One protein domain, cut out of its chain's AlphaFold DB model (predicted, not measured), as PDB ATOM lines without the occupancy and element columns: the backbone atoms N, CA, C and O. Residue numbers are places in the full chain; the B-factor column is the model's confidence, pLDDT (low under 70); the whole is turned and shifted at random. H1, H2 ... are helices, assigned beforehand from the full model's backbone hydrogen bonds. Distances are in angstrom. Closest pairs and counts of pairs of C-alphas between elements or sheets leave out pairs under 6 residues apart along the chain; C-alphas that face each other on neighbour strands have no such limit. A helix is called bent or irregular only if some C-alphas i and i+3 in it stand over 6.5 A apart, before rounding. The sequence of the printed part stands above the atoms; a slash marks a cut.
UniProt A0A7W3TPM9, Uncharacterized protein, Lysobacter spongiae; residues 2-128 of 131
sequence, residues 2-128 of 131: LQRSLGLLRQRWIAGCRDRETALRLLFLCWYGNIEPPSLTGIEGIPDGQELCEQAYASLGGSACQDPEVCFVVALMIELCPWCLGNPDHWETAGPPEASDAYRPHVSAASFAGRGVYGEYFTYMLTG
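AT A GLANCE: This is residues 2 to 128 of the 131 residues of an uncharacterized protein of Lysobacter spongiae (UniProt A0A7W3TPM9). A compact, rounded cluster of helices is built round H2 at its core: H1, H4 and H6 pack on H2, and H5 runs the same way beside it. H10, with short H9 on it, crosses near H2 and H5 on the side away from H4, while H8 packs on the side of H5 away from H2. The printed part has 127 residues with ten named helices, H1 to H10 in order along the chain, and no named strand; the class is all helix. The radius of gyration of the C-alphas is 13.5 A and the spans are 35 by 29 by 28 A.

HOW THE PARTS SIT: H1, residues 2 to 14, and H2, residues 20 to 35, form a helical hairpin at a steep tilt of 44 degrees, opposite ways; their closest C-alphas, of Leu 9 and Thr 22, are 6.4 A apart, and H2 touches H1 with residues 22 to 29 alone. H2 is the hub, touching three helices. H3, residues 38 to 41, is close to but not clearly touching H1, with C-alphas 2 and 41 at 5.9 A. H4, residues 49 to 59, touches H2 at a shallow tilt of 26 degrees, opposite ways, closest at C-alphas 23 and 56, 4.8 A. H5, residues 68 to 80, is close to but not clearly touching H2, at a shallow tilt of 11 degrees, the same way; C-alphas 31 and 77 come closest, 7.3 A. H6, residues 82 to 85, touches H2, closest at C-alphas 31 and 84, 4.9 A. H7, residues 88 to 94, and H4 are near each other. H8, residues 100 to 106, touches H5 at a shallow tilt of 22 degrees, opposite ways, closest at C-alphas 72 and 100, 4.7 A. H9, residues 109 to 112, touches H10, residues 116 to 127, closest at C-alphas 112 and 119, 4.2 A. H10 is about perpendicular to H2, at 80 degrees. Every O i to N i+4 pair is within hydrogen-bond range in H1, H2, H4, H5 and H10; H7 has 2 of 3, and H8 1 of 3 beside 2 of 4 O i to N i+3 pairs; H3, H6 and H9 are too short for an O i to N i+4 pair.

IN THESE COORDINATES: H1 begins at C-alpha 2 (-40.979, 22.395, 15.900) and is 18.1 A long; H2 measures 22.6 A, H4 15.3 A, H5 18.0 A and H10 16.4 A. H10 ends at C-alpha 127 (-25.356, 38.304, 8.837). H8 is irregular, with C-alphas 102 and 105 at 7.0 A.

THE WHOLE: The C-alphas farthest apart, of Ser 39 and Ala 64, are 36.6 A apart. The printed part has no cut and no long link. Mean pLDDT of the printed part is 95.4, and no printed residue is under 70.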
ATOM      1  N   LEU A   2     -40.579  21.112  15.305       89.81
ATOM      2  CA  LEU A   2     -40.979  22.395  15.900       89.81
ATOM      3  C   LEU A   2     -42.308  22.347  16.667       89.81
ATOM      4  O   LEU A   2     -42.385  22.943  17.734       89.81
ATOM      5  N   GLN A   3     -43.297  21.560  16.225       92.25
ATOM      6  CA  GLN A   3     -44.554  21.370  16.974       92.25
ATOM      7  C   GLN A   3     -44.331  20.895  18.417       92.25
ATOM      8  O   GLN A   3     -44.976  21.371  19.351       92.25
ATOM      9  N   ARG A   4     -43.372  19.984  18.630       92.75
ATOM     10  CA  ARG A   4     -43.021  19.519  19.978       92.75
ATOM     11  C   ARG A   4     -42.375  20.637  20.797       92.75
ATOM     12  O   ARG A   4     -42.699  20.786  21.973       92.75
ATOM     13  N   SER A   5     -41.489  21.421  20.183       93.56
ATOM     14  CA  SER A   5     -40.851  22.581  20.816       93.56
ATOM     15  C   SER A   5     -41.875  23.640  21.221       93.56
ATOM     16  O   SER A   5     -41.825  24.123  22.350       93.56
ATOM     17  N   LEU A   6     -42.842  23.937  20.347       95.00
ATOM     18  CA  LEU A   6     -43.960  24.831  20.634       95.00
ATOM     19  C   LEU A   6     -44.780  24.318  21.822       95.00
ATOM     20  O   LEU A   6     -45.026  25.067  22.761       95.00
ATOM     21  N   GLY A   7     -45.140  23.030  21.831       94.94
ATOM     22  CA  GLY A   7     -45.868  22.417  22.944       94.94
ATOM     23  C   GLY A   7     -45.139  22.546  24.287       94.94
ATOM     24  O   GLY A   7     -45.744  22.944  25.281       94.94
ATOM     25  N   LEU A   8     -43.830  22.279  24.317       95.25
ATOM     26  CA  LEU A   8     -43.011  22.411  25.531       95.25
ATOM     27  C   LEU A   8     -42.872  23.868  25.992       95.25
ATOM     28  O   LEU A   8     -42.966  24.149  27.187       95.25
ATOM     29  N   LEU A   9     -42.675  24.808  25.065       95.75
ATOM     30  CA  LEU A   9     -42.597  26.232  25.392       95.75
ATOM     31  C   LEU A   9     -43.933  26.767  25.907       95.75
ATOM     32  O   LEU A   9     -43.947  27.507  26.886       95.75
ATOM     33  N   ARG A  10     -45.057  26.334  25.329       96.12
ATOM     34  CA  ARG A  10     -46.393  26.672  25.835       96.12
ATOM     35  C   ARG A  10     -46.638  26.108  27.228       96.12
ATOM     36  O   ARG A  10     -47.196  26.807  28.059       96.12
ATOM     37  N   GLN A  11     -46.189  24.889  27.526       96.50
ATOM     38  CA  GLN A  11     -46.271  24.349  28.888       96.50
ATOM     39  C   GLN A  11     -45.472  25.196  29.886       96.50
ATOM     40  O   GLN A  11     -45.986  25.528  30.952       96.50
ATOM     41  N   ARG A  12     -44.247  25.608  29.526       96.62
ATOM     42  CA  ARG A  12     -43.448  26.544  30.338       96.62
ATOM     43  C   ARG A  12     -44.159  27.885  30.517       96.62
ATOM     44  O   ARG A  12     -44.196  28.416  31.624       96.62
ATOM     45  N   TRP A  13     -44.757  28.407  29.448       96.88
ATOM     46  CA  TRP A  13     -45.545  29.634  29.485       96.88
ATOM     47  C   TRP A  13     -46.741  29.500  30.429       96.88
ATOM     48  O   TRP A  13     -46.939  30.317  31.321       96.88
ATOM     49  N   ILE A  14     -47.518  28.431  30.327       96.19
ATOM     50  CA  ILE A  14     -48.664  28.203  31.214       96.19
ATOM     51  C   ILE A  14     -48.207  28.050  32.674       96.19
ATOM     52  O   ILE A  14     -48.865  28.558  33.575       96.19
ATOM     53  N   ALA A  15     -47.036  27.455  32.914       97.12
ATOM     54  CA  ALA A  15     -46.431  27.337  34.243       97.12
ATOM     55  C   ALA A  15     -45.852  28.653  34.809       97.12
ATOM     56  O   ALA A  15     -45.252  28.648  35.881       97.12
ATOM     57  N   GLY A  16     -46.000  29.781  34.105       96.38
ATOM     58  CA  GLY A  16     -45.545  31.094  34.568       96.38
ATOM     59  C   GLY A  16     -44.079  31.416  34.264       96.38
ATOM     60  O   GLY A  16     -43.594  32.466  34.679       96.38
ATOM     61  N   CYS A  17     -43.357  30.578  33.510       95.75
ATOM     62  CA  CYS A  17     -42.017  30.936  33.045       95.75
ATOM     63  C   CYS A  17     -42.125  32.060  32.003       95.75
ATOM     64  O   CYS A  17     -42.617  31.846  30.893       95.75
ATOM     65  N   ARG A  18     -41.704  33.270  32.383       96.50
ATOM     66  CA  ARG A  18     -41.679  34.485  31.545       96.50
ATOM     67  C   ARG A  18     -40.251  34.967  31.281       96.50
ATOM     68  O   ARG A  18     -40.009  36.156  31.126       96.50
ATOM     69  N   ASP A  19     -39.283  34.052  31.297       96.75
ATOM     70  CA  ASP A  19     -37.904  34.401  30.969       96.75
ATOM     71  C   ASP A  19     -37.777  34.829  29.497       96.75
ATOM     72  O   ASP A  19     -38.523  34.367  28.626       96.75
ATOM     73  N   ARG A  20     -36.803  35.709  29.233       97.12
ATOM     74  CA  ARG A  20     -36.530  36.294  27.913       97.12
ATOM     75  C   ARG A  20     -36.439  35.243  26.806       97.12
ATOM     76  O   ARG A  20     -36.985  35.437  25.724       97.12
ATOM     77  N   GLU A  21     -35.773  34.122  27.082       97.12
ATOM     78  CA  GLU A  21     -35.579  33.048  26.106       97.12
ATOM     79  C   GLU A  21     -36.893  32.365  25.732       97.12
ATOM     80  O   GLU A  21     -37.163  32.123  24.555       97.12
ATOM     81  N   THR A  22     -37.724  32.068  26.729       97.19
ATOM     82  CA  THR A  22     -39.036  31.456  26.518       97.19
ATOM     83  C   THR A  22     -39.928  32.370  25.676       97.19
ATOM     84  O   THR A  22     -40.523  31.899  24.708       97.19
ATOM     85  N   ALA A  23     -39.980  33.669  25.988       98.06
ATOM     86  CA  ALA A  23     -40.794  34.635  25.250       98.06
ATOM     87  C   ALA A  23     -40.329  34.814  23.791       98.06
ATOM     88  O   ALA A  23     -41.143  34.709  22.876       98.06
ATOM     89  N   LEU A  24     -39.022  34.996  23.554       98.19
ATOM     90  CA  LEU A  24     -38.466  35.150  22.201       98.19
ATOM     91  C   LEU A  24     -38.711  33.920  21.324       98.19
ATOM     92  O   LEU A  24     -39.113  34.043  20.166       98.19
ATOM     93  N   ARG A  25     -38.508  32.717  21.874       97.50
ATOM     94  CA  ARG A  25     -38.762  31.482  21.124       97.50
ATOM     95  C   ARG A  25     -40.246  31.255  20.862       97.50
ATOM     96  O   ARG A  25     -40.578  30.689  19.825       97.50
ATOM     97  N   LEU A  26     -41.131  31.667  21.771       97.19
ATOM     98  CA  LEU A  26     -42.575  31.607  21.542       97.19
ATOM     99  C   LEU A  26     -43.002  32.544  20.420       97.19
ATOM    100  O   LEU A  26     -43.656  32.071  19.496       97.19
ATOM    101  N   LEU A  27     -42.575  33.810  20.459       97.50
ATOM    102  CA  LEU A  27     -42.792  34.771  19.370       97.50
ATOM    103  C   LEU A  27     -42.333  34.193  18.034       97.50
ATOM    104  O   LEU A  27     -43.107  34.127  17.083       97.50
ATOM    105  N   PHE A  28     -41.101  33.682  17.991       97.88
ATOM    106  CA  PHE A  28     -40.545  33.097  16.779       97.88
ATOM    107  C   PHE A  28     -41.329  31.897  16.273       97.88
ATOM    108  O   PHE A  28     -41.618  31.841  15.088       97.88
ATOM    109  N   LEU A  29     -41.690  30.938  17.125       96.75
ATOM    110  CA  LEU A  29     -42.445  29.774  16.662       96.75
ATOM    111  C   LEU A  29     -43.866  30.141  16.231       96.75
ATOM    112  O   LEU A  29     -44.379  29.506  15.313       96.75
ATOM    113  N   CYS A  30     -44.476  31.149  16.861       96.12
ATOM    114  CA  CYS A  30     -45.774  31.668  16.441       96.12
ATOM    115  C   CYS A  30     -45.699  32.291  15.051       96.12
ATOM    116  O   CYS A  30     -46.433  31.898  14.149       96.12
ATOM    117  N   TRP A  31     -44.742  33.192  14.864       97.19
ATOM    118  CA  TRP A  31     -44.502  33.863  13.599       97.19
ATOM    119  C   TRP A  31     -44.072  32.890  12.492       97.19
ATOM    120  O   TRP A  31     -44.721  32.793  11.456       97.19
ATOM    121  N   TYR A  32     -43.031  32.095  12.736       95.94
ATOM    122  CA  TYR A  32     -42.454  31.176  11.754       95.94
ATOM    123  C   TYR A  32     -43.417  30.044  11.377       95.94
ATOM    124  O   TYR A  32     -43.488  29.650  10.215       95.94
ATOM    125  N   GLY A  33     -44.206  29.551  12.338       94.50
ATOM    126  CA  GLY A  33     -45.257  28.563  12.081       94.50
ATOM    127  C   GLY A  33     -46.389  29.081  11.189       94.50
ATOM    128  O   GLY A  33     -47.054  28.273  10.552       94.50
ATOM    129  N   ASN A  34     -46.581  30.403  11.123       93.75
ATOM    130  CA  ASN A  34     -47.552  31.053  10.242       93.75
ATOM    131  C   ASN A  34     -46.956  31.483   8.890       93.75
ATOM    132  O   ASN A  34     -47.715  31.845   7.994       93.75
ATOM    133  N   ILE A  35     -45.628  31.482   8.737       92.81
ATOM    134  CA  ILE A  35     -44.951  31.781   7.464       92.81
ATOM    135  C   ILE A  35     -44.856  30.532   6.602       92.81
ATOM    136  O   ILE A  35     -45.191  30.555   5.419       92.81
ATOM    137  N   GLU A  36     -44.367  29.447   7.194       91.69
ATOM    138  CA  GLU A  36     -44.007  28.238   6.463       91.69
ATOM    139  C   GLU A  36     -45.121  27.183   6.536       91.69
ATOM    140  O   GLU A  36     -45.756  27.013   7.583       91.69
ATOM    141  N   PRO A  37     -45.351  26.406   5.462       90.62
ATOM    142  CA  PRO A  37     -46.403  25.403   5.444       90.62
ATOM    143  C   PRO A  37     -46.167  24.293   6.489       90.62
ATOM    144  O   PRO A  37     -45.017  23.928   6.776       90.62
ATOM    145  N   PRO A  38     -47.244  23.647   6.990       92.50
ATOM    146  CA  PRO A  38     -47.145  22.561   7.970       92.50
ATOM    147  C   PRO A  38     -46.261  21.390   7.526       92.50
ATOM    148  O   PRO A  38     -45.676  20.709   8.362       92.50
ATOM    149  N   SER A  39     -46.117  21.156   6.217       91.31
ATOM    150  CA  SER A  39     -45.231  20.118   5.675       91.31
ATOM    151  C   SER A  39     -43.749  20.349   5.998       91.31
ATOM    152  O   SER A  39     -42.993  19.380   6.049       91.31
ATOM    153  N   LEU A  40     -43.333  21.597   6.242       89.19
ATOM    154  CA  LEU A  40     -41.956  21.959   6.590       89.19
ATOM    155  C   LEU A  40     -41.764  22.107   8.102       89.19
ATOM    156  O   LEU A  40     -40.789  21.608   8.669       89.19
ATOM    157  N   THR A  41     -42.704  22.759   8.784       89.94
ATOM    158  CA  THR A  41     -42.584  23.063  10.222       89.94
ATOM    159  C   THR A  41     -43.104  21.930  11.113       89.94
ATOM    160  O   THR A  41     -42.622  21.712  12.237       89.94
ATOM    161  N   GLY A  42     -44.083  21.176  10.612       92.25
ATOM    162  CA  GLY A  42     -44.923  20.257  11.374       92.25
ATOM    163  C   GLY A  42     -45.960  20.953  12.259       92.25
ATOM    164  O   GLY A  42     -46.566  20.274  13.084       92.25
ATOM    165  N   ILE A  43     -46.118  22.278  12.156       92.50
ATOM    166  CA  ILE A  43     -47.087  23.059  12.932       92.50
ATOM    167  C   ILE A  43     -48.374  23.165  12.116       92.50
ATOM    168  O   ILE A  43     -48.387  23.781  11.059       92.50
ATOM    169  N   GLU A  44     -49.458  22.555  12.598       89.25
ATOM    170  CA  GLU A  44     -50.764  22.534  11.908       89.25
ATOM    171  C   GLU A  44     -51.639  23.761  12.220       89.25
ATOM    172  O   GLU A  44     -52.736  23.912  11.689       89.25
ATOM    173  N   GLY A  45     -51.151  24.634  13.096       87.62
ATOM    174  CA  GLY A  45     -51.839  25.820  13.578       87.62
ATOM    175  C   GLY A  45     -51.473  26.100  15.029       87.62
ATOM    176  O   GLY A  45     -51.023  25.219  15.768       87.62
ATOM    177  N   ILE A  46     -51.654  27.349  15.444       91.00
ATOM    178  CA  ILE A  46     -51.306  27.819  16.784       91.00
ATOM    179  C   ILE A  46     -52.538  28.534  17.316       91.00
ATOM    180  O   ILE A  46     -52.720  29.687  16.947       91.00
ATOM    181  N   PRO A  47     -53.388  27.848  18.108       86.62
ATOM    182  CA  PRO A  47     -54.728  28.311  18.457       86.62
ATOM    183  C   PRO A  47     -54.838  29.804  18.791       86.62
ATOM    184  O   PRO A  47     -55.073  30.615  17.933       86.62
ATOM    185  N   ASP A  48     -54.641  30.237  20.000       92.56
ATOM    186  CA  ASP A  48     -54.512  31.627  20.457       92.56
ATOM    187  C   ASP A  48     -53.232  32.370  19.974       92.56
ATOM    188  O   ASP A  48     -52.638  33.135  20.732       92.56
ATOM    189  N   GLY A  49     -52.751  32.139  18.744       93.69
ATOM    190  CA  GLY A  49     -51.436  32.609  18.279       93.69
ATOM    191  C   GLY A  49     -51.205  34.119  18.416       93.69
ATOM    192  O   GLY A  49     -50.146  34.528  18.886       93.69
ATOM    193  N   GLN A  50     -52.204  34.938  18.072       95.00
ATOM    194  CA  GLN A  50     -52.128  36.395  18.235       95.00
ATOM    195  C   GLN A  50     -51.960  36.788  19.710       95.00
ATOM    196  O   GLN A  50     -51.008  37.483  20.056       95.00
ATOM    197  N   GLU A  51     -52.851  36.311  20.583       96.38
ATOM    198  CA  GLU A  51     -52.804  36.617  22.017       96.38
ATOM    199  C   GLU A  51     -51.463  36.178  22.626       96.38
ATOM    200  O   GLU A  51     -50.862  36.895  23.424       96.38
ATOM    201  N   LEU A  52     -50.947  35.021  22.205       96.62
ATOM    202  CA  LEU A  52     -49.662  34.514  22.665       96.62
ATOM    203  C   LEU A  52     -48.491  35.405  22.228       96.62
ATOM    204  O   LEU A  52     -47.596  35.649  23.039       96.62
ATOM    205  N   CYS A  53     -48.491  35.908  20.989       97.56
ATOM    206  CA  CYS A  53     -47.496  36.874  20.517       97.56
ATOM    207  C   CYS A  53     -47.544  38.174  21.329       97.56
ATOM    208  O   CYS A  53     -46.509  38.628  21.819       97.56
ATOM    209  N   GLU A  54     -48.737  38.742  21.519       97.44
ATOM    210  CA  GLU A  54     -48.939  39.980  22.279       97.44
ATOM    211  C   GLU A  54     -48.454  39.827  23.731       97.44
ATOM    212  O   GLU A  54     -47.666  40.638  24.221       97.44
ATOM    213  N   GLN A  55     -48.838  38.739  24.411       97.75
ATOM    214  CA  GLN A  55     -48.396  38.457  25.779       97.75
ATOM    215  C   GLN A  55     -46.883  38.207  25.869       97.75
ATOM    216  O   GLN A  55     -46.236  38.651  26.824       97.75
ATOM    217  N   ALA A  56     -46.310  37.483  24.904       98.06
ATOM    218  CA  ALA A  56     -44.878  37.207  24.860       98.06
ATOM    219  C   ALA A  56     -44.073  38.496  24.715       98.06
ATOM    220  O   ALA A  56     -43.154  38.738  25.500       98.06
ATOM    221  N   TYR A  57     -44.467  39.365  23.793       98.31
ATOM    222  CA  TYR A  57     -43.811  40.648  23.603       98.31
ATOM    223  C   TYR A  57     -44.011  41.597  24.792       98.31
ATOM    224  O   TYR A  57     -43.045  42.196  25.268       98.31
ATOM    225  N   ALA A  58     -45.216  41.660  25.365       97.94
ATOM    226  CA  ALA A  58     -45.469  42.426  26.585       97.94
ATOM    227  C   ALA A  58     -44.565  41.979  27.750       97.94
ATOM    228  O   ALA A  58     -44.038  42.818  28.480       97.94
ATOM    229  N   SER A  59     -44.310  40.672  27.896       98.12
ATOM    230  CA  SER A  59     -43.401  40.147  28.931       98.12
ATOM    231  C   SER A  59     -41.937  40.557  28.743       98.12
ATOM    232  O   SER A  59     -41.174  40.568  29.708       98.12
ATOM    233  N   LEU A  60     -41.554  40.923  27.517       98.12
ATOM    234  CA  LEU A  60     -40.232  41.446  27.175       98.12
ATOM    235  C   LEU A  60     -40.135  42.972  27.361       98.12
ATOM    236  O   LEU A  60     -39.083  43.549  27.103       98.12
ATOM    237  N   GLY A  61     -41.209  43.627  27.816       97.50
ATOM    238  CA  GLY A  61     -41.299  45.080  27.985       97.50
ATOM    239  C   GLY A  61     -42.166  45.783  26.937       97.50
ATOM    240  O   GLY A  61     -42.378  46.989  27.052       97.50
ATOM    241  N   GLY A  62     -42.694  45.055  25.946       96.69
ATOM    242  CA  GLY A  62     -43.542  45.615  24.893       96.69
ATOM    243  C   GLY A  62     -42.865  46.772  24.151       96.69
ATOM    244  O   GLY A  62     -41.649  46.772  23.979       96.69
ATOM    245  N   SER A  63     -43.635  47.798  23.783       95.31
ATOM    246  CA  SER A  63     -43.129  49.017  23.123       95.31
ATOM    247  C   SER A  63     -42.097  49.804  23.944       95.31
ATOM    248  O   SER A  63     -41.379  50.638  23.398       95.31
ATOM    249  N   ALA A  64     -41.992  49.544  25.251       96.12
ATOM    250  CA  ALA A  64     -40.977  50.137  26.115       96.12
ATOM    251  C   ALA A  64     -39.682  49.303  26.188       96.12
ATOM    252  O   ALA A  64     -38.750  49.699  26.892       96.12
ATOM    253  N   CYS A  65     -39.603  48.159  25.497       97.44
ATOM    254  CA  CYS A  65     -38.410  47.319  25.473       97.44
ATOM    255  C   CYS A  65     -37.200  48.096  24.930       97.44
ATOM    256  O   CYS A  65     -37.301  48.844  23.963       97.44
ATOM    257  N   GLN A  66     -36.046  47.913  25.574       96.81
ATOM    258  CA  GLN A  66     -34.768  48.518  25.180       96.81
ATOM    259  C   GLN A  66     -33.692  47.455  24.903       96.81
ATOM    260  O   GLN A  66     -32.533  47.799  24.686       96.81
ATOM    261  N   ASP A  67     -34.038  46.163  24.961       98.00
ATOM    262  CA  ASP A  67     -33.102  45.079  24.652       98.00
ATOM    263  C   ASP A  67     -32.873  45.042  23.132       98.00
ATOM    264  O   ASP A  67     -33.825  44.775  22.392       98.00
ATOM    265  N   PRO A  68     -31.643  45.285  22.641       97.56
ATOM    266  CA  PRO A  68     -31.404  45.417  21.207       97.56
ATOM    267  C   PRO A  68     -31.761  44.169  20.401       97.56
ATOM    268  O   PRO A  68     -32.210  44.284  19.267       97.56
ATOM    269  N   GLU A  69     -31.587  42.974  20.970       98.06
ATOM    270  CA  GLU A  69     -31.940  41.731  20.286       98.06
ATOM    271  C   GLU A  69     -33.455  41.574  20.200       98.06
ATOM    272  O   GLU A  69     -33.956  41.196  19.146       98.06
ATOM    273  N   VAL A  70     -34.186  41.876  21.279       98.31
ATOM    274  CA  VAL A  70     -35.655  41.841  21.256       98.31
ATOM    275  C   VAL A  70     -36.179  42.825  20.217       98.31
ATOM    276  O   VAL A  70     -36.981  42.435  19.370       98.31
ATOM    277  N   CYS A  71     -35.695  44.068  20.246       98.38
ATOM    278  CA  CYS A  71     -36.115  45.097  19.305       98.38
ATOM    279  C   CYS A  71     -35.781  44.710  17.859       98.38
ATOM    280  O   CYS A  71     -36.663  44.753  17.008       98.38
ATOM    281  N   PHE A  72     -34.561  44.234  17.589       98.38
ATOM    282  CA  PHE A  72     -34.166  43.736  16.267       98.38
ATOM    283  C   PHE A  72     -35.084  42.614  15.776       98.38
ATOM    284  O   PHE A  72     -35.607  42.674  14.666       98.38
ATOM    285  N   VAL A  73     -35.291  41.592  16.606       98.25
ATOM    286  CA  VAL A  73     -36.064  40.397  16.256       98.25
ATOM    287  C   VAL A  73     -37.517  40.749  15.964       98.25
ATOM    288  O   VAL A  73     -38.052  40.316  14.947       98.25
ATOM    289  N   VAL A  74     -38.156  41.530  16.835       98.31
ATOM    290  CA  VAL A  74     -39.572  41.883  16.685       98.31
ATOM    291  C   VAL A  74     -39.768  42.847  15.516       98.31
ATOM    292  O   VAL A  74     -40.660  42.611  14.706       98.31
ATOM    293  N   ALA A  75     -38.913  43.865  15.366       98.12
ATOM    294  CA  ALA A  75     -38.968  44.771  14.219       98.12
ATOM    295  C   ALA A  75     -38.824  43.998  12.900       98.12
ATOM    296  O   ALA A  75     -39.627  44.174  11.991       98.12
ATOM    297  N   LEU A  76     -37.882  43.052  12.830       98.00
ATOM    298  CA  LEU A  76     -37.677  42.236  11.637       98.00
ATOM    299  C   LEU A  76     -38.889  41.339  11.320       98.00
ATOM    300  O   LEU A  76     -39.260  41.188  10.159       98.00
ATOM    301  N   MET A  77     -39.531  40.742  12.330       98.12
ATOM    302  CA  MET A  77     -40.758  39.957  12.122       98.12
ATOM    303  C   MET A  77     -41.895  40.809  11.540       98.12
ATOM    304  O   MET A  77     -42.602  40.345  10.640       98.12
ATOM    305  N   ILE A  78     -42.050  42.037  12.050       97.75
ATOM    306  CA  ILE A  78     -43.058  43.012  11.610       97.75
ATOM    307  C   ILE A  78     -42.770  43.489  10.184       97.75
ATOM    308  O   ILE A  78     -43.692  43.582   9.385       97.75
ATOM    309  N   GLU A  79     -41.511  43.753   9.841       96.81
ATOM    310  CA  GLU A  79     -41.114  44.190   8.497       96.81
ATOM    311  C   GLU A  79     -41.352  43.116   7.435       96.81
ATOM    312  O   GLU A  79     -41.766  43.422   6.317       96.81
ATOM    313  N   LEU A  80     -41.086  41.854   7.773       96.19
ATOM    314  CA  LEU A  80     -41.199  40.755   6.822       96.19
ATOM    315  C   LEU A  80     -42.648  40.302   6.630       96.19
ATOM    316  O   LEU A  80     -43.120  40.202   5.498       96.19
ATOM    317  N   CYS A  81     -43.338  39.965   7.724       96.38
ATOM    318  CA  CYS A  81     -44.660  39.331   7.689       96.38
ATOM    319  C   CYS A  81     -45.462  39.679   8.961       96.38
ATOM    320  O   CYS A  81     -45.627  38.821   9.835       96.38
ATOM    321  N   PRO A  82     -45.999  40.905   9.092       96.06
ATOM    322  CA  PRO A  82     -46.684  41.339  10.313       96.06
ATOM    323  C   PRO A  82     -47.985  40.563  10.566       96.06
ATOM    324  O   PRO A  82     -48.336  40.290  11.712       96.06
ATOM    325  N   TRP A  83     -48.664  40.107   9.507       94.81
ATOM    326  CA  TRP A  83     -49.863  39.260   9.607       94.81
ATOM    327  C   TRP A  83     -49.598  37.904  10.277       94.81
ATOM    328  O   TRP A  83     -50.512  37.296  10.828       94.81
ATOM    329  N   CYS A  84     -48.350  37.423  10.284       95.75
ATOM    330  CA  CYS A  84     -47.981  36.182  10.969       95.75
ATOM    331  C   CYS A  84     -47.930  36.344  12.499       95.75
ATOM    332  O   CYS A  84     -47.915  35.339  13.211       95.75
ATOM    333  N   LEU A  85     -47.940  37.582  13.005       96.00
ATOM    334  CA  LEU A  85     -48.057  37.903  14.429       96.00
ATOM    335  C   LEU A  85     -49.511  38.167  14.870       96.00
ATOM    336  O   LEU A  85     -49.743  38.448  16.045       96.00
ATOM    337  N   GLY A  86     -50.491  38.089  13.962       94.62
ATOM    338  CA  GLY A  86     -51.892  38.425  14.224       94.62
ATOM    339  C   GLY A  86     -52.332  39.670  13.457       94.62
ATOM    340  O   GLY A  86     -52.055  39.786  12.267       94.62
ATOM    341  N   ASN A  87     -53.036  40.590  14.122       94.25
ATOM    342  CA  ASN A  87     -53.520  41.825  13.502       94.25
ATOM    343  C   ASN A  87     -52.354  42.774  13.130       94.25
ATOM    344  O   ASN A  87     -51.716  43.293  14.045       94.25
ATOM    345  N   PRO A  88     -52.089  43.060  11.841       93.56
ATOM    346  CA  PRO A  88     -50.994  43.946  11.437       93.56
ATOM    347  C   PRO A  88     -51.095  45.358  12.029       93.56
ATOM    348  O   PRO A  88     -50.094  45.874  12.517       93.56
ATOM    349  N   ASP A  89     -52.302  45.933  12.085       94.75
ATOM    350  CA  ASP A  89     -52.542  47.299  12.582       94.75
ATOM    351  C   ASP A  89     -52.127  47.461  14.056       94.75
ATOM    352  O   ASP A  89     -51.721  48.534  14.503       94.75
ATOM    353  N   HIS A  90     -52.208  46.380  14.842       94.56
ATOM    354  CA  HIS A  90     -51.718  46.379  16.220       94.56
ATOM    355  C   HIS A  90     -50.201  46.607  16.261       94.56
ATOM    356  O   HIS A  90     -49.708  47.414  17.051       94.56
ATOM    357  N   TRP A  91     -49.460  45.926  15.388       94.94
ATOM    358  CA  TRP A  91     -48.000  45.931  15.388       94.94
ATOM    359  C   TRP A  91     -47.391  47.229  14.858       94.94
ATOM    360  O   TRP A  91     -46.268  47.545  15.243       94.94
ATOM    361  N   GLU A  92     -48.144  48.030  14.098       90.94
ATOM    362  CA  GLU A  92     -47.741  49.391  13.708       90.94
ATOM    363  C   GLU A  92     -47.540  50.326  14.911       90.94
ATOM    364  O   GLU A  92     -46.766  51.278  14.843       90.94
ATOM    365  N   THR A  93     -48.236  50.064  16.023       92.62
ATOM    366  CA  THR A  93     -48.196  50.918  17.224       92.62
ATOM    367  C   THR A  93     -47.563  50.235  18.428       92.62
ATOM    368  O   THR A  93     -46.967  50.901  19.275       92.62
ATOM    369  N   ALA A  94     -47.692  48.913  18.527       95.00
ATOM    370  CA  ALA A  94     -47.129  48.146  19.625       95.00
ATOM    371  C   ALA A  94     -45.651  47.804  19.401       95.00
ATOM    372  O   ALA A  94     -44.918  47.667  20.379       95.00
ATOM    373  N   GLY A  95     -45.207  47.657  18.147       95.31
ATOM    374  CA  GLY A  95     -43.854  47.225  17.806       95.31
ATOM    375  C   GLY A  95     -42.734  48.154  18.300       95.31
ATOM    376  O   GLY A  95     -42.990  49.222  18.862       95.31
ATOM    377  N   PRO A  96     -41.467  47.745  18.122       96.88
ATOM    378  CA  PRO A  96     -40.325  48.617  18.359       96.88
ATOM    379  C   PRO A  96     -40.439  49.914  17.538       96.88
ATOM    380  O   PRO A  96     -40.946  49.878  16.417       96.88
ATOM    381  N   PRO A  97     -39.978  51.060  18.070       94.31
ATOM    382  CA  PRO A  97     -40.158  52.359  17.419       94.31
ATOM    383  C   PRO A  97     -39.321  52.550  16.145       94.31
ATOM    384  O   PRO A  97     -39.602  53.462  15.370       94.31
ATOM    385  N   GLU A  98     -38.281  51.741  15.945       96.19
ATOM    386  CA  GLU A  98     -37.380  51.834  14.798       96.19
ATOM    387  C   GLU A  98     -37.392  50.541  13.977       96.19
ATOM    388  O   GLU A  98     -37.808  49.478  14.440       96.19
ATOM    389  N   ALA A  99     -36.910  50.645  12.740       96.69
ATOM    390  CA  ALA A  99     -36.697  49.504  11.860       96.69
ATOM    391  C   ALA A  99     -35.599  48.568  12.399       96.69
ATOM    392  O   ALA A  99     -34.704  48.987  13.141       96.69
ATOM    393  N   SER A 100     -35.614  47.305  11.975       96.69
ATOM    394  CA  SER A 100     -34.657  46.281  12.406       96.69
ATOM    395  C   SER A 100     -33.201  46.697  12.157       96.69
ATOM    396  O   SER A 100     -32.338  46.490  13.013       96.69
ATOM    397  N   ASP A 101     -32.923  47.378  11.044       96.19
ATOM    398  CA  ASP A 101     -31.582  47.855  10.694       96.19
ATOM    399  C   ASP A 101     -31.015  48.900  11.663       96.19
ATOM    400  O   ASP A 101     -29.794  48.993  11.796       96.19
ATOM    401  N   ALA A 102     -31.857  49.638  12.388       97.25
ATOM    402  CA  ALA A 102     -31.383  50.567  13.410       97.25
ATOM    403  C   ALA A 102     -30.841  49.828  14.648       97.25
ATOM    404  O   ALA A 102     -29.877  50.266  15.276       97.25
ATOM    405  N   TYR A 103     -31.393  48.650  14.954       97.12
ATOM    406  CA  TYR A 103     -30.934  47.799  16.054       97.12
ATOM    407  C   TYR A 103     -29.774  46.878  15.662       97.12
ATOM    408  O   TYR A 103     -28.979  46.501  16.523       97.12
ATOM    409  N   ARG A 104     -29.634  46.535  14.373       96.06
ATOM    410  CA  ARG A 104     -28.608  45.612  13.848       96.06
ATOM    411  C   ARG A 104     -27.181  45.888  14.368       96.06
ATOM    412  O   ARG A 104     -26.545  44.924  14.795       96.06
ATOM    413  N   PRO A 105     -26.660  47.134  14.418       96.75
ATOM    414  CA  PRO A 105     -25.308  47.416  14.925       96.75
ATOM    415  C   PRO A 105     -25.107  47.081  16.411       96.75
ATOM    416  O   PRO A 105     -23.972  46.977  16.877       96.75
ATOM    417  N   HIS A 106     -26.200  46.933  17.159       97.00
ATOM    418  CA  HIS A 106     -26.213  46.672  18.595       97.00
ATOM    419  C   HIS A 106     -26.452  45.194  18.933       97.00
ATOM    420  O   HIS A 106     -26.429  44.824  20.108       97.00
ATOM    421  N   VAL A 107     -26.656  44.341  17.925       96.44
ATOM    422  CA  VAL A 107     -26.902  42.907  18.093       96.44
ATOM    423  C   VAL A 107     -25.690  42.116  17.623       96.44
ATOM    424  O   VAL A 107     -25.188  42.290  16.516       96.44
ATOM    425  N   SER A 108     -25.210  41.210  18.472       95.00
ATOM    426  CA  SER A 108     -24.104  40.316  18.131       95.00
ATOM    427  C   SER A 108     -24.636  38.988  17.612       95.00
ATOM    428  O   SER A 108     -25.429  38.343  18.291       95.00
ATOM    429  N   ALA A 109     -24.117  38.502  16.480       93.31
ATOM    430  CA  ALA A 109     -24.431  37.158  15.981       93.31
ATOM    431  C   ALA A 109     -24.149  36.062  17.029       93.31
ATOM    432  O   ALA A 109     -24.833  35.043  17.083       93.31
ATOM    433  N   ALA A 110     -23.171  36.289  17.914       95.19
ATOM    434  CA  ALA A 110     -22.855  35.362  18.991       95.19
ATOM    435  C   ALA A 110     -23.991  35.223  20.025       95.19
ATOM    436  O   ALA A 110     -24.065  34.183  20.677       95.19
ATOM    437  N   SER A 111     -24.892  36.209  20.165       95.38
ATOM    438  CA  SER A 111     -26.032  36.109  21.093       95.38
ATOM    439  C   SER A 111     -27.072  35.078  20.641       95.38
ATOM    440  O   SER A 111     -27.853  34.581  21.454       95.38
ATOM    441  N   PHE A 112     -27.056  34.701  19.362       97.06
ATOM    442  CA  PHE A 112     -27.937  33.691  18.783       97.06
ATOM    443  C   PHE A 112     -27.349  32.271  18.809       97.06
ATOM    444  O   PHE A 112     -28.080  31.292  18.629       97.06
ATOM    445  N   ALA A 113     -26.047  32.128  19.067       95.75
ATOM    446  CA  ALA A 113     -25.362  30.843  19.009       95.75
ATOM    447  C   ALA A 113     -25.958  29.818  19.994       95.75
ATOM    448  O   ALA A 113     -26.197  30.107  21.166       95.75
ATOM    449  N   GLY A 114     -26.195  28.593  19.516       95.19
ATOM    450  CA  GLY A 114     -26.697  27.488  20.342       95.19
ATOM    451  C   GLY A 114     -28.179  27.578  20.731       95.19
ATOM    452  O   GLY A 114     -28.641  26.787  21.553       95.19
ATOM    453  N   ARG A 115     -28.957  28.500  20.142       96.00
ATOM    454  CA  ARG A 115     -30.382  28.708  20.477       96.00
ATOM    455  C   ARG A 115     -31.355  27.994  19.528       96.00
ATOM    456  O   ARG A 115     -32.530  28.347  19.441       96.00
ATOM    457  N   GLY A 116     -30.871  26.945  18.860       94.38
ATOM    458  CA  GLY A 116     -31.630  26.133  17.906       94.38
ATOM    459  C   GLY A 116     -32.088  26.937  16.690       94.38
ATOM    460  O   GLY A 116     -31.461  27.930  16.339       94.38
ATOM    461  N   VAL A 117     -33.219  26.544  16.097       94.38
ATOM    462  CA  VAL A 117     -33.749  27.151  14.858       94.38
ATOM    463  C   VAL A 117     -33.989  28.659  14.989       94.38
ATOM    464  O   VAL A 117     -33.727  29.393  14.046       94.38
ATOM    465  N   TYR A 118     -34.406  29.137  16.167       96.94
ATOM    466  CA  TYR A 118     -34.487  30.574  16.456       96.94
ATOM    467  C   TYR A 118     -33.133  31.264  16.232       96.94
ATOM    468  O   TYR A 118     -33.032  32.248  15.505       96.94
ATOM    469  N   GLY A 119     -32.081  30.719  16.846       97.25
ATOM    470  CA  GLY A 119     -30.739  31.273  16.754       97.25
ATOM    471  C   GLY A 119     -30.164  31.177  15.344       97.25
ATOM    472  O   GLY A 119     -29.605  32.146  14.843       97.25
ATOM    473  N   GLU A 120     -30.340  30.037  14.682       96.19
ATOM    474  CA  GLU A 120     -29.904  29.824  13.297       96.19
ATOM    475  C   GLU A 120     -30.571  30.821  12.341       96.19
ATOM    476  O   GLU A 120     -29.878  31.476  11.561       96.19
ATOM    477  N   TYR A 121     -31.891  31.006  12.465       95.94
ATOM    478  CA  TYR A 121     -32.660  31.938  11.646       95.94
ATOM    479  C   TYR A 121     -32.177  33.381  11.821       95.94
ATOM    480  O   TYR A 121     -31.804  34.034  10.849       95.94
ATOM    481  N   PHE A 122     -32.122  33.888  13.058       97.12
ATOM    482  CA  PHE A 122     -31.725  35.280  13.284       97.12
ATOM    483  C   PHE A 122     -30.228  35.521  13.088       97.12
ATOM    484  O   PHE A 122     -29.855  36.619  12.691       97.12
ATOM    485  N   THR A 123     -29.371  34.507  13.244       97.06
ATOM    486  CA  THR A 123     -27.969  34.598  12.801       97.06
ATOM    487  C   THR A 123     -27.906  34.817  11.295       97.06
ATOM    488  O   THR A 123     -27.193  35.710  10.837       97.06
ATOM    489  N   TYR A 124     -28.669  34.038  10.520       95.12
ATOM    490  CA  TYR A 124     -28.732  34.193   9.070       95.12
ATOM    491  C   TYR A 124     -29.292  35.560   8.670       95.12
ATOM    492  O   TYR A 124     -28.708  36.214   7.819       95.12
ATOM    493  N   MET A 125     -30.352  36.049   9.318       95.25
ATOM    494  CA  MET A 125     -30.921  37.369   9.012       95.25
ATOM    495  C   MET A 125     -30.037  38.544   9.451       95.25
ATOM    496  O   MET A 125     -30.069  39.608   8.837       95.25
ATOM    497  N   LEU A 126     -29.261  38.381  10.524       93.88
ATOM    498  CA  LEU A 126     -28.343  39.411  11.010       93.88
ATOM    499  C   LEU A 126     -27.097  39.524  10.119       93.88
ATOM    500  O   LEU A 126     -26.588  40.622   9.900       93.88
ATOM    501  N   THR A 127     -26.596  38.386   9.632       90.56
ATOM    502  CA  THR A 127     -25.356  38.304   8.837       90.56
ATOM    503  C   THR A 127     -25.604  38.313   7.330       90.56
ATOM    504  O   THR A 127     -24.720  38.687   6.560       90.56
ATOM    505  N   GLY A 128     -26.801  37.918   6.909       76.94
ATOM    506  CA  GLY A 128     -27.314  38.017   5.552       76.94
ATOM    507  C   GLY A 128     -27.988  39.367   5.321       76.94
ATOM    508  O   GLY A 128     -28.625  39.919   6.211       76.94
TER     509      GLY A 128